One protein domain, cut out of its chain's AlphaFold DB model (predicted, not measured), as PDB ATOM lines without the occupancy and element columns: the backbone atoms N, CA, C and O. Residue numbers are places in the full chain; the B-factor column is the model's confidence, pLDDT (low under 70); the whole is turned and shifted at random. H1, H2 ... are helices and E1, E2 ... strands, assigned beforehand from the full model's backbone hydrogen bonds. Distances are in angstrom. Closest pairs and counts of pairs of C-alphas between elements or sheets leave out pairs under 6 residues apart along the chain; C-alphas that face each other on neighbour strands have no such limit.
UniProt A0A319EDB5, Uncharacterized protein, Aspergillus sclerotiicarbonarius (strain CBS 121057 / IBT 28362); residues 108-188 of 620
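This is residues 108 to 188 of the 620 residues of an uncharacterized protein of Aspergillus sclerotiicarbonarius (strain CBS 121057 / IBT 28362) (UniProt A0A319EDB5). Picture a two-stranded antiparallel hairpin, E1 and E2, through the middle of an open arc of helices: the chain leaves E2 into the short H1 at one end of the hairpin, then passes through H2 and H3, which make a corner, to H4 at the other end. The arc is loosely formed, with few close pairs of C-alphas between its helices and the strands. The printed part has 81 residues with two named strands and four named helices, in the order E1, E2, H1, H2, H3, H4; the class is mixed, helices and strands. It is only just loose, close to compact, with a radius of gyration of the C-alphas of 14.1 A, and its rounded outline spans 37 by 32 by 23 A.

Begin with the sheet, where E1, residues 116 to 121, and E2, residues 133 to 138, are antiparallel neighbours and a hairpin, with 147 degrees between their directions. Look for N 118 and O 136 at 2.8 A and N 134 and O 120 at 3.0 A, both within hydrogen-bond range. Near the start of E1, the C-alphas of Arg 116 and Gly 140, the closest of E1 and H1, residues 140 to 143, are 7.2 A apart. For H2, residues 150 to 163, the closest C-alphas to E2 are those of Gln 153 and Phe 137, 7.4 A apart. H3, residues 167 to 179, is close to H2 but not clearly touching, with the closest C-alphas, those of Ser 163 and Phe 169, at 6.2 A. The lines of H2 and H3 are about perpendicular, at 85 degrees. H3, with residues 177 to 178 alone, and H4, residues 181 to 187, only just touch, with 3 pairs of C-alphas within 8 A, and only at the corner by their link; the closest C-alphas are those of Ser 178 and Ala 184, 4.9 A. They run opposite ways at a steep tilt of 60 degrees. The closest C-alphas of E2 and H4 are those of Leu 133 and Leu 186, 7.5 A. H3 is apart from both strands. In H2, H3 and H4 every O i to N i+4 pair is within hydrogen-bond range; H1 is too short for such a pair.

Find C-alpha 116 at (-41.339, 37.034, 75.754); from there E1 runs 16.5 A to C-alpha 121, and E2 runs 15.4 A from C-alpha 133 to C-alpha 138. H1 is 5.2 A long. Find C-alpha 150 at (-49.149, 47.589, 83.700), where H2 begins its 20.0 A. H3 is 18.0 A long, and H4, 9.8 A, ends at C-alpha 187, (-20.076, 41.773, 78.287).

The two C-alphas farthest apart, those of His 145 and Arg 188, are 38.1 A apart. The printed part has no cut. The link from E1 to E2, 11 residues, is long. The mean pLDDT of the printed part is 86.4; look for values under 70 at residues 109 to 112, 125 to 128 and 146 to 148.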
ATOM      1  N   PHE A 108     -36.437  35.266  74.504       70.88
ATOM      2  CA  PHE A 108     -36.665  34.236  75.519       70.88
ATOM      3  C   PHE A 108     -38.163  33.926  75.592       70.88
ATOM      4  O   PHE A 108     -38.922  34.579  76.314       70.88
ATOM      5  N   GLY A 109     -38.573  32.947  74.792       63.22
ATOM      6  CA  GLY A 109     -39.953  32.512  74.584       63.22
ATOM      7  C   GLY A 109     -40.108  31.960  73.166       63.22
ATOM      8  O   GLY A 109     -39.309  32.295  72.288       63.22
ATOM      9  N   ASP A 110     -41.112  31.116  72.932       50.62
ATOM     10  CA  ASP A 110     -41.382  30.605  71.587       50.62
ATOM     11  C   ASP A 110     -41.728  31.749  70.621       50.62
ATOM     12  O   ASP A 110     -42.366  32.737  70.988       50.62
ATOM     13  N   GLY A 111     -41.322  31.609  69.354       56.22
ATOM     14  CA  GLY A 111     -41.468  32.631  68.307       56.22
ATOM     15  C   GLY A 111     -42.903  32.898  67.824       56.22
ATOM     16  O   GLY A 111     -43.079  33.382  66.708       56.22
ATOM     17  N   GLY A 112     -43.912  32.541  68.619       65.69
ATOM     18  CA  GLY A 112     -45.324  32.810  68.361       65.69
ATOM     19  C   GLY A 112     -45.756  34.223  68.786       65.69
ATOM     20  O   GLY A 112     -44.920  35.076  69.080       65.69
ATOM     21  N   PRO A 113     -47.073  34.493  68.856       74.69
ATOM     22  CA  PRO A 113     -47.606  35.820  69.176       74.69
ATOM     23  C   PRO A 113     -47.536  36.189  70.675       74.69
ATOM     24  O   PRO A 113     -48.146  37.175  71.093       74.69
ATOM     25  N   THR A 114     -46.847  35.374  71.475       80.25
ATOM     26  CA  THR A 114     -46.816  35.359  72.942       80.25
ATOM     27  C   THR A 114     -45.835  36.365  73.558       80.25
ATOM     28  O   THR A 114     -44.813  36.673  72.940       80.25
ATOM     29  N   PRO A 115     -46.086  36.817  74.804       88.06
ATOM     30  CA  PRO A 115     -45.132  37.625  75.556       88.06
ATOM     31  C   PRO A 115     -43.829  36.863  75.821       88.06
ATOM     32  O   PRO A 115     -43.843  35.683  76.173       88.06
ATOM     33  N   ARG A 116     -42.704  37.560  75.665       93.38
ATOM     34  CA  ARG A 116     -41.339  37.034  75.754       93.38
ATOM     35  C   ARG A 116     -40.389  38.087  76.322       93.38
ATOM     36  O   ARG A 116     -40.605  39.289  76.170       93.38
ATOM     37  N   TRP A 117     -39.319  37.642  76.969       95.31
ATOM     38  CA  TRP A 117     -38.262  38.539  77.440       95.31
ATOM     39  C   TRP A 117     -37.150  38.664  76.406       95.31
ATOM     40  O   TRP A 117     -36.893  37.729  75.651       95.31
ATOM     41  N   VAL A 118     -36.493  39.819  76.358       95.75
ATOM     42  CA  VAL A 118     -35.468  40.129  75.362       95.75
ATOM     43  C   VAL A 118     -34.249  40.732  76.032       95.75
ATOM     44  O   VAL A 118     -34.378  41.613  76.876       95.75
ATOM     45  N   ILE A 119     -33.061  40.260  75.662       96.56
ATOM     46  CA  ILE A 119     -31.806  40.936  76.002       96.56
ATOM     47  C   ILE A 119     -31.462  41.842  74.824       96.56
ATOM     48  O   ILE A 119     -31.270  41.352  73.715       96.56
ATOM     49  N   VAL A 120     -31.368  43.147  75.063       95.44
ATOM     50  CA  VAL A 120     -30.923  44.111  74.047       95.44
ATOM     51  C   VAL A 120     -29.652  44.827  74.506       95.44
ATOM     52  O   VAL A 120     -29.469  45.036  75.714       95.44
ATOM     53  N   PRO A 121     -28.774  45.240  73.573       94.94
ATOM     54  CA  PRO A 121     -27.734  46.218  73.860       94.94
ATOM     55  C   PRO A 121     -28.331  47.475  74.493       94.94
ATOM     56  O   PRO A 121     -29.382  47.972  74.079       94.94
ATOM     57  N   ASN A 122     -27.664  48.010  75.507       91.69
ATOM     58  CA  ASN A 122     -28.093  49.253  76.123       91.69
ATOM     59  C   ASN A 122     -27.572  50.448  75.311       91.69
ATOM     60  O   ASN A 122     -26.518  50.997  75.606       91.69
ATOM     61  N   GLU A 123     -28.336  50.867  74.300       87.38
ATOM     62  CA  GLU A 123     -28.015  52.010  73.420       87.38
ATOM     63  C   GLU A 123     -27.962  53.378  74.139       87.38
ATOM     64  O   GLU A 123     -27.690  54.410  73.525       87.38
ATOM     65  N   GLY A 124     -28.222  53.414  75.450       81.62
ATOM     66  CA  GLY A 124     -28.077  54.611  76.267       81.62
ATOM     67  C   GLY A 124     -26.623  55.089  76.317       81.62
ATOM     68  O   GLY A 124     -25.743  54.358  76.754       81.62
ATOM     69  N   ASN A 125     -26.414  56.341  75.899       59.72
ATOM     70  CA  ASN A 125     -25.148  57.083  75.836       59.72
ATOM     71  C   ASN A 125     -24.026  56.537  76.755       59.72
ATOM     72  O   ASN A 125     -24.089  56.680  77.980       59.72
ATOM     73  N   ALA A 126     -22.977  55.963  76.153       55.66
ATOM     74  CA  ALA A 126     -21.908  55.202  76.825       55.66
ATOM     75  C   ALA A 126     -21.036  56.007  77.821       55.66
ATOM     76  O   ALA A 126     -20.120  55.469  78.435       55.66
ATOM     77  N   SER A 127     -21.321  57.300  78.001       61.28
ATOM     78  CA  SER A 127     -20.738  58.165  79.029       61.28
ATOM     79  C   SER A 127     -21.311  57.939  80.435       61.28
ATOM     80  O   SER A 127     -20.763  58.463  81.405       61.28
ATOM     81  N   ARG A 128     -22.394  57.161  80.583       61.31
ATOM     82  CA  ARG A 128     -22.889  56.695  81.890       61.31
ATOM     83  C   ARG A 128     -22.468  55.246  82.128       61.31
ATOM     84  O   ARG A 128     -22.567  54.422  81.230       61.31
ATOM     85  N   GLN A 129     -22.079  54.932  83.366       70.12
ATOM     86  CA  GLN A 129     -21.649  53.600  83.839       70.12
ATOM     87  C   GLN A 129     -22.813  52.583  83.941       70.12
ATOM     88  O   GLN A 129     -22.929  51.841  84.914       70.12
ATOM     89  N   GLY A 130     -23.731  52.595  82.974       75.94
ATOM     90  CA  GLY A 130     -24.821  51.631  82.885       75.94
ATOM     91  C   GLY A 130     -24.324  50.263  82.425       75.94
ATOM     92  O   GLY A 130     -23.291  50.143  81.771       75.94
ATOM     93  N   LEU A 131     -25.095  49.224  82.740       85.06
ATOM     94  CA  LEU A 131     -24.842  47.878  82.231       85.06
ATOM     95  C   LEU A 131     -24.960  47.871  80.693       85.06
ATOM     96  O   LEU A 131     -25.860  48.530  80.159       85.06
ATOM     97  N   PRO A 132     -24.088  47.136  79.974       92.12
ATOM     98  CA  PRO A 132     -24.035  47.153  78.508       92.12
ATOM     99  C   PRO A 132     -25.194  46.387  77.852       92.12
ATOM    100  O   PRO A 132     -25.461  46.559  76.664       92.12
ATOM    101  N   LEU A 133     -25.899  45.561  78.628       94.94
ATOM    102  CA  LEU A 133     -27.102  44.830  78.242       94.94
ATOM    103  C   LEU A 133     -28.247  45.193  79.193       94.94
ATOM    104  O   LEU A 133     -28.021  45.402  80.388       94.94
ATOM    105  N   ARG A 134     -29.478  45.214  78.678       95.38
ATOM    106  CA  ARG A 134     -30.706  45.382  79.472       95.38
ATOM    107  C   ARG A 134     -31.759  44.348  79.077       95.38
ATOM    108  O   ARG A 134     -31.783  43.890  77.936       95.38
ATOM    109  N   TRP A 135     -32.650  44.032  80.012       96.00
ATOM    110  CA  TRP A 135     -33.874  43.291  79.716       96.00
ATOM    111  C   TRP A 135     -34.938  44.233  79.141       96.00
ATOM    112  O   TRP A 135     -35.145  45.335  79.648       96.00
ATOM    113  N   GLN A 136     -35.619  43.784  78.095       95.62
ATOM    114  CA  GLN A 136     -36.733  44.451  77.429       95.62
ATOM    115  C   GLN A 136     -37.879  43.440  77.309       95.62
ATOM    116  O   GLN A 136     -37.658  42.299  76.911       95.62
ATOM    117  N   PHE A 137     -39.093  43.821  77.696       95.50
ATOM    118  CA  PHE A 137     -40.257  42.942  77.583       95.50
ATOM    119  C   PHE A 137     -40.895  43.122  76.206       95.50
ATOM    120  O   PHE A 137     -41.328  44.225  75.869       95.50
ATOM    121  N   GLU A 138     -40.970  42.051  75.418       94.62
ATOM    122  CA  GLU A 138     -41.724  42.025  74.168       94.62
ATOM    123  C   GLU A 138     -43.050  41.286  74.393       94.62
ATOM    124  O   GLU A 138     -43.069  40.062  74.474       94.62
ATOM    125  N   PRO A 139     -44.188  41.986  74.474       89.38
ATOM    126  CA  PRO A 139     -45.486  41.374  74.773       89.38
ATOM    127  C   PRO A 139     -46.058  40.535  73.616       89.38
ATOM    128  O   PRO A 139     -47.007  39.782  73.820       89.38
ATOM    129  N   GLY A 140     -45.498  40.664  72.409       90.75
ATOM    130  CA  GLY A 140     -45.993  40.022  71.191       90.75
ATOM    131  C   GLY A 140     -47.326  40.607  70.680       90.75
ATOM    132  O   GLY A 140     -48.007  41.341  71.401       90.75
ATOM    133  N   PRO A 141     -47.738  40.289  69.437       85.69
ATOM    134  CA  PRO A 141     -49.009  40.748  68.867       85.69
ATOM    135  C   PRO A 141     -50.250  40.419  69.713       85.69
ATOM    136  O   PRO A 141     -51.174  41.228  69.772       85.69
ATOM    137  N   ALA A 142     -50.277  39.271  70.404       78.94
ATOM    138  CA  ALA A 142     -51.395  38.916  71.281       78.94
ATOM    139  C   ALA A 142     -51.312  39.588  72.665       78.94
ATOM    140  O   ALA A 142     -52.340  39.777  73.304       78.94
ATOM    141  N   GLY A 143     -50.130  40.006  73.127       71.56
ATOM    142  CA  GLY A 143     -50.017  40.838  74.328       71.56
ATOM    143  C   GLY A 143     -50.268  42.327  74.068       71.56
ATOM    144  O   GLY A 143     -50.613  43.046  75.001       71.56
ATOM    145  N   ALA A 144     -50.142  42.801  72.824       76.56
ATOM    146  CA  ALA A 144     -50.202  44.224  72.472       76.56
ATOM    147  C   ALA A 144     -51.506  44.938  72.884       76.56
ATOM    148  O   ALA A 144     -51.464  46.114  73.232       76.56
ATOM    149  N   HIS A 145     -52.646  44.240  72.901       77.56
ATOM    150  CA  HIS A 145     -53.915  44.790  73.397       77.56
ATOM    151  C   HIS A 145     -54.079  44.634  74.923       77.56
ATOM    152  O   HIS A 145     -54.699  45.476  75.568       77.56
ATOM    153  N   LEU A 146     -53.457  43.614  75.528       69.19
ATOM    154  CA  LEU A 146     -53.424  43.407  76.984       69.19
ATOM    155  C   LEU A 146     -52.471  44.386  77.706       69.19
ATOM    156  O   LEU A 146     -52.608  44.616  78.909       69.19
ATOM    157  N   LEU A 147     -51.531  44.999  76.973       61.38
ATOM    158  CA  LEU A 147     -50.551  45.976  77.471       61.38
ATOM    159  C   LEU A 147     -51.138  47.213  78.154       61.38
ATOM    160  O   LEU A 147     -50.422  47.844  78.930       61.38
ATOM    161  N   GLN A 148     -52.403  47.572  77.904       62.16
ATOM    162  CA  GLN A 148     -53.042  48.682  78.625       62.16
ATOM    163  C   GLN A 148     -53.026  48.459  80.152       62.16
ATOM    164  O   GLN A 148     -53.080  49.415  80.925       62.16
ATOM    165  N   GLY A 149     -52.866  47.210  80.607       70.69
ATOM    166  CA  GLY A 149     -52.519  46.900  81.985       70.69
ATOM    167  C   GLY A 149     -51.010  46.789  82.235       70.69
ATOM    168  O   GLY A 149     -50.415  45.744  81.968       70.69
ATOM    169  N   HIS A 150     -50.443  47.742  82.992       86.44
ATOM    170  CA  HIS A 150     -49.149  47.589  83.700       86.44
ATOM    171  C   HIS A 150     -49.043  46.289  84.538       86.44
ATOM    172  O   HIS A 150     -47.952  45.890  84.947       86.44
ATOM    173  N   ARG A 151     -50.175  45.621  84.810       87.69
ATOM    174  CA  ARG A 151     -50.263  44.305  85.458       87.69
ATOM    175  C   ARG A 151     -49.487  43.220  84.700       87.69
ATOM    176  O   ARG A 151     -48.743  42.491  85.345       87.69
ATOM    177  N   LEU A 152     -49.611  43.132  83.369       89.00
ATOM    178  CA  LEU A 152     -48.935  42.083  82.588       89.00
ATOM    179  C   LEU A 152     -47.412  42.236  82.667       89.00
ATOM    180  O   LEU A 152     -46.710  41.271  82.959       89.00
ATOM    181  N   GLN A 153     -46.920  43.468  82.495       91.62
ATOM    182  CA  GLN A 153     -45.502  43.778  82.664       91.62
ATOM    183  C   GLN A 153     -45.030  43.442  84.084       91.62
ATOM    184  O   GLN A 153     -44.007  42.790  84.223       91.62
ATOM    185  N   ARG A 154     -45.788  43.803  85.135       92.62
ATOM    186  CA  ARG A 154     -45.429  43.488  86.532       92.62
ATOM    187  C   ARG A 154     -45.295  41.981  86.786       92.62
ATOM    188  O   ARG A 154     -44.330  41.574  87.422       92.62
ATOM    189  N   VAL A 155     -46.227  41.168  86.281       92.12
ATOM    190  CA  VAL A 155     -46.173  39.699  86.423       92.12
ATOM    191  C   VAL A 155     -44.981  39.118  85.655       92.12
ATOM    192  O   VAL A 155     -44.279  38.256  86.182       92.12
ATOM    193  N   ALA A 156     -44.693  39.623  84.451       92.31
ATOM    194  CA  ALA A 156     -43.513  39.224  83.686       92.31
ATOM    195  C   ALA A 156     -42.194  39.631  84.375       92.31
ATOM    196  O   ALA A 156     -41.229  38.865  84.340       92.31
ATOM    197  N   ASP A 157     -42.163  40.804  85.017       94.31
ATOM    198  CA  ASP A 157     -41.047  41.319  85.822       94.31
ATOM    199  C   ASP A 157     -40.781  40.422  87.036       94.31
ATOM    200  O   ASP A 157     -39.640  40.045  87.290       94.31
ATOM    201  N   GLU A 158     -41.824  40.057  87.787       94.25
ATOM    202  CA  GLU A 158     -41.688  39.174  88.949       94.25
ATOM    203  C   GLU A 158     -41.300  37.753  88.549       94.25
ATOM    204  O   GLU A 158     -40.407  37.185  89.178       94.25
ATOM    205  N   TRP A 159     -41.871  37.213  87.468       95.25
ATOM    206  CA  TRP A 159     -41.439  35.925  86.922       95.25
ATOM    207  C   TRP A 159     -39.949  35.946  86.562       95.25
ATOM    208  O   TRP A 159     -39.203  35.092  87.035       95.25
ATOM    209  N   LEU A 160     -39.476  36.966  85.835       96.25
ATOM    210  CA  LEU A 160     -38.056  37.086  85.485       96.25
ATOM    211  C   LEU A 160     -37.168  37.246  86.732       96.25
ATOM    212  O   LEU A 160     -36.095  36.648  86.794       96.25
ATOM    213  N   ARG A 161     -37.605  37.997  87.755       95.44
ATOM    214  CA  ARG A 161     -36.884  38.114  89.042       95.44
ATOM    215  C   ARG A 161     -36.811  36.786  89.797       95.44
ATOM    216  O   ARG A 161     -35.809  36.547  90.466       95.44
ATOM    217  N   VAL A 162     -37.846  35.947  89.724       95.38
ATOM    218  CA  VAL A 162     -37.856  34.608  90.332       95.38
ATOM    219  C   VAL A 162     -36.957  33.660  89.538       95.38
ATOM    220  O   VAL A 162     -36.081  33.036  90.132       95.38
ATOM    221  N   SER A 163     -37.073  33.619  88.210       96.00
ATOM    222  CA  SER A 163     -36.203  32.808  87.351       96.00
ATOM    223  C   SER A 163     -34.728  33.211  87.467       96.00
ATOM    224  O   SER A 163     -33.869  32.346  87.568       96.00
ATOM    225  N   LEU A 164     -34.393  34.502  87.569       96.12
ATOM    226  CA  LEU A 164     -33.009  34.950  87.796       96.12
ATOM    227  C   LEU A 164     -32.471  34.703  89.222       96.12
ATOM    228  O   LEU A 164     -31.318  35.052  89.487       96.12
ATOM    229  N   ARG A 165     -33.251  34.096  90.129       94.94
ATOM    230  CA  ARG A 165     -32.744  33.520  91.393       94.94
ATOM    231  C   ARG A 165     -32.351  32.047  91.258       94.94
ATOM    232  O   ARG A 165     -31.596  31.563  92.096       94.94
ATOM    233  N   ASP A 166     -32.834  31.349  90.231       97.25
ATOM    234  CA  ASP A 166     -32.457  29.966  89.941       97.25
ATOM    235  C   ASP A 166     -31.064  29.930  89.273       97.25
ATOM    236  O   ASP A 166     -30.884  30.524  88.202       97.25
ATOM    237  N   PRO A 167     -30.056  29.263  89.873       95.38
ATOM    238  CA  PRO A 167     -28.724  29.174  89.289       95.38
ATOM    239  C   PRO A 167     -28.701  28.446  87.937       95.38
ATOM    240  O   PRO A 167     -27.884  28.818  87.095       95.38
ATOM    241  N   GLU A 168     -29.586  27.474  87.680       96.12
ATOM    242  CA  GLU A 168     -29.626  26.761  86.393       96.12
ATOM    243  C   GLU A 168     -30.145  27.679  85.275       96.12
ATOM    244  O   GLU A 168     -29.572  27.742  84.180       96.12
ATOM    245  N   PHE A 169     -31.171  28.485  85.567       96.31
ATOM    246  CA  PHE A 169     -31.659  29.508  84.641       96.31
ATOM    247  C   PHE A 169     -30.626  30.627  84.430       96.31
ATOM    248  O   PHE A 169     -30.357  30.994  83.282       96.31
ATOM    249  N   ARG A 170     -29.964  31.122  85.492       96.56
ATOM    250  CA  ARG A 170     -28.851  32.088  85.353       96.56
ATOM    251  C   ARG A 170     -27.720  31.530  84.489       96.56
ATOM    252  O   ARG A 170     -27.242  32.238  83.606       96.56
ATOM    253  N   GLN A 171     -27.315  30.277  84.699       96.00
ATOM    254  CA  GLN A 171     -26.273  29.628  83.899       96.00
ATOM    255  C   GLN A 171     -26.702  29.461  82.434       96.00
ATOM    256  O   GLN A 171     -25.895  29.693  81.535       96.00
ATOM    257  N   THR A 172     -27.977  29.150  82.182       96.50
ATOM    258  CA  THR A 172     -28.546  29.075  80.826       96.50
ATOM    259  C   THR A 172     -28.486  30.432  80.115       96.50
ATOM    260  O   THR A 172     -28.038  30.508  78.969       96.50
ATOM    261  N   VAL A 173     -28.856  31.525  80.795       96.19
ATOM    262  CA  VAL A 173     -28.741  32.891  80.247       96.19
ATOM    263  C   VAL A 173     -27.272  33.279  80.028       96.19
ATOM    264  O   VAL A 173     -26.935  33.808  78.970       96.19
ATOM    265  N   ALA A 174     -26.385  32.974  80.978       95.94
ATOM    266  CA  ALA A 174     -24.948  33.235  80.875       95.94
ATOM    267  C   ALA A 174     -24.308  32.522  79.671       95.94
ATOM    268  O   ALA A 174     -23.594  33.147  78.882       95.94
ATOM    269  N   GLN A 175     -24.610  31.231  79.492       96.19
ATOM    270  CA  GLN A 175     -24.164  30.447  78.343       96.19
ATOM    271  C   GLN A 175     -24.664  31.077  77.037       96.19
ATOM    272  O   GLN A 175     -23.852  31.375  76.162       96.19
ATOM    273  N   TYR A 176     -25.963  31.368  76.941       94.25
ATOM    274  CA  TYR A 176     -26.576  31.991  75.764       94.25
ATOM    275  C   TYR A 176     -25.918  33.333  75.390       94.25
ATOM    276  O   TYR A 176     -25.644  33.598  74.215       94.25
ATOM    277  N   VAL A 177     -25.629  34.176  76.388       95.75
ATOM    278  CA  VAL A 177     -24.907  35.446  76.208       95.75
ATOM    279  C   VAL A 177     -23.482  35.206  75.695       95.75
ATOM    280  O   VAL A 177     -23.044  35.904  74.780       95.75
ATOM    281  N   SER A 178     -22.774  34.197  76.213       94.31
ATOM    282  CA  SER A 178     -21.413  33.864  75.762       94.31
ATOM    283  C   SER A 178     -21.349  33.260  74.349       94.31
ATOM    284  O   SER A 178     -20.415  33.555  73.603       94.31
ATOM    285  N   GLU A 179     -22.346  32.462  73.946       95.75
ATOM    286  CA  GLU A 179     -22.399  31.836  72.616       95.75
ATOM    287  C   GLU A 179     -22.632  32.872  71.503       95.75
ATOM    288  O   GLU A 179     -22.139  32.728  70.378       95.75
ATOM    289  N   ARG A 180     -23.341  33.966  71.810       94.94
ATOM    290  CA  ARG A 180     -23.577  35.070  70.876       94.94
ATOM    291  C   ARG A 180     -22.455  36.108  70.938       94.94
ATOM    292  O   ARG A 180     -22.570  37.119  71.625       94.94
ATOM    293  N   GLN A 181     -21.432  35.908  70.104       93.06
ATOM    294  CA  GLN A 181     -20.350  36.860  69.762       93.06
ATOM    295  C   GLN A 181     -20.638  38.363  70.016       93.06
ATOM    296  O   GLN A 181     -19.876  38.971  70.768       93.06
ATOM    297  N   PRO A 182     -21.686  39.002  69.446       93.25
ATOM    298  CA  PRO A 182     -21.938  40.429  69.688       93.25
ATOM    299  C   PRO A 182     -22.227  40.769  71.161       93.25
ATOM    300  O   PRO A 182     -21.755  41.794  71.644       93.25
ATOM    301  N   LEU A 183     -22.934  39.903  71.893       92.44
ATOM    302  CA  LEU A 183     -23.197  40.073  73.326       92.44
ATOM    303  C   LEU A 183     -21.945  39.785  74.154       92.44
ATOM    304  O   LEU A 183     -21.591  40.574  75.024       92.44
ATOM    305  N   ALA A 184     -21.234  38.701  73.838       93.19
ATOM    306  CA  ALA A 184     -19.979  38.345  74.498       93.19
ATOM    307  C   ALA A 184     -18.936  39.478  74.409       93.19
ATOM    308  O   ALA A 184     -18.182  39.706  75.355       93.19
ATOM    309  N   ASN A 185     -18.920  40.232  73.304       93.50
ATOM    310  CA  ASN A 185     -18.075  41.417  73.145       93.50
ATOM    311  C   ASN A 185     -18.543  42.625  73.975       93.50
ATOM    312  O   ASN A 185     -17.694  43.340  74.497       93.50
ATOM    313  N   LEU A 186     -19.853  42.825  74.153       90.69
ATOM    314  CA  LEU A 186     -20.413  43.859  75.042       90.69
ATOM    315  C   LEU A 186     -20.195  43.551  76.536       90.69
ATOM    316  O   LEU A 186     -20.112  44.466  77.347       90.69
ATOM    317  N   VAL A 187     -20.112  42.271  76.897       91.44
ATOM    318  CA  VAL A 187     -20.076  41.773  78.287       91.44
ATOM    319  C   VAL A 187     -18.659  41.545  78.827       91.44
ATOM    320  O   VAL A 187     -18.465  41.407  80.033       91.44
ATOM    321  N   ARG A 188     -17.648  41.554  77.952       78.81
ATOM    322  CA  ARG A 188     -16.246  41.163  78.210       78.81
ATOM    323  C   ARG A 188     -15.488  41.924  79.316       78.81
ATOM    324  O   ARG A 188     -14.330  41.599  79.560       78.81
TER     325      ARG A 188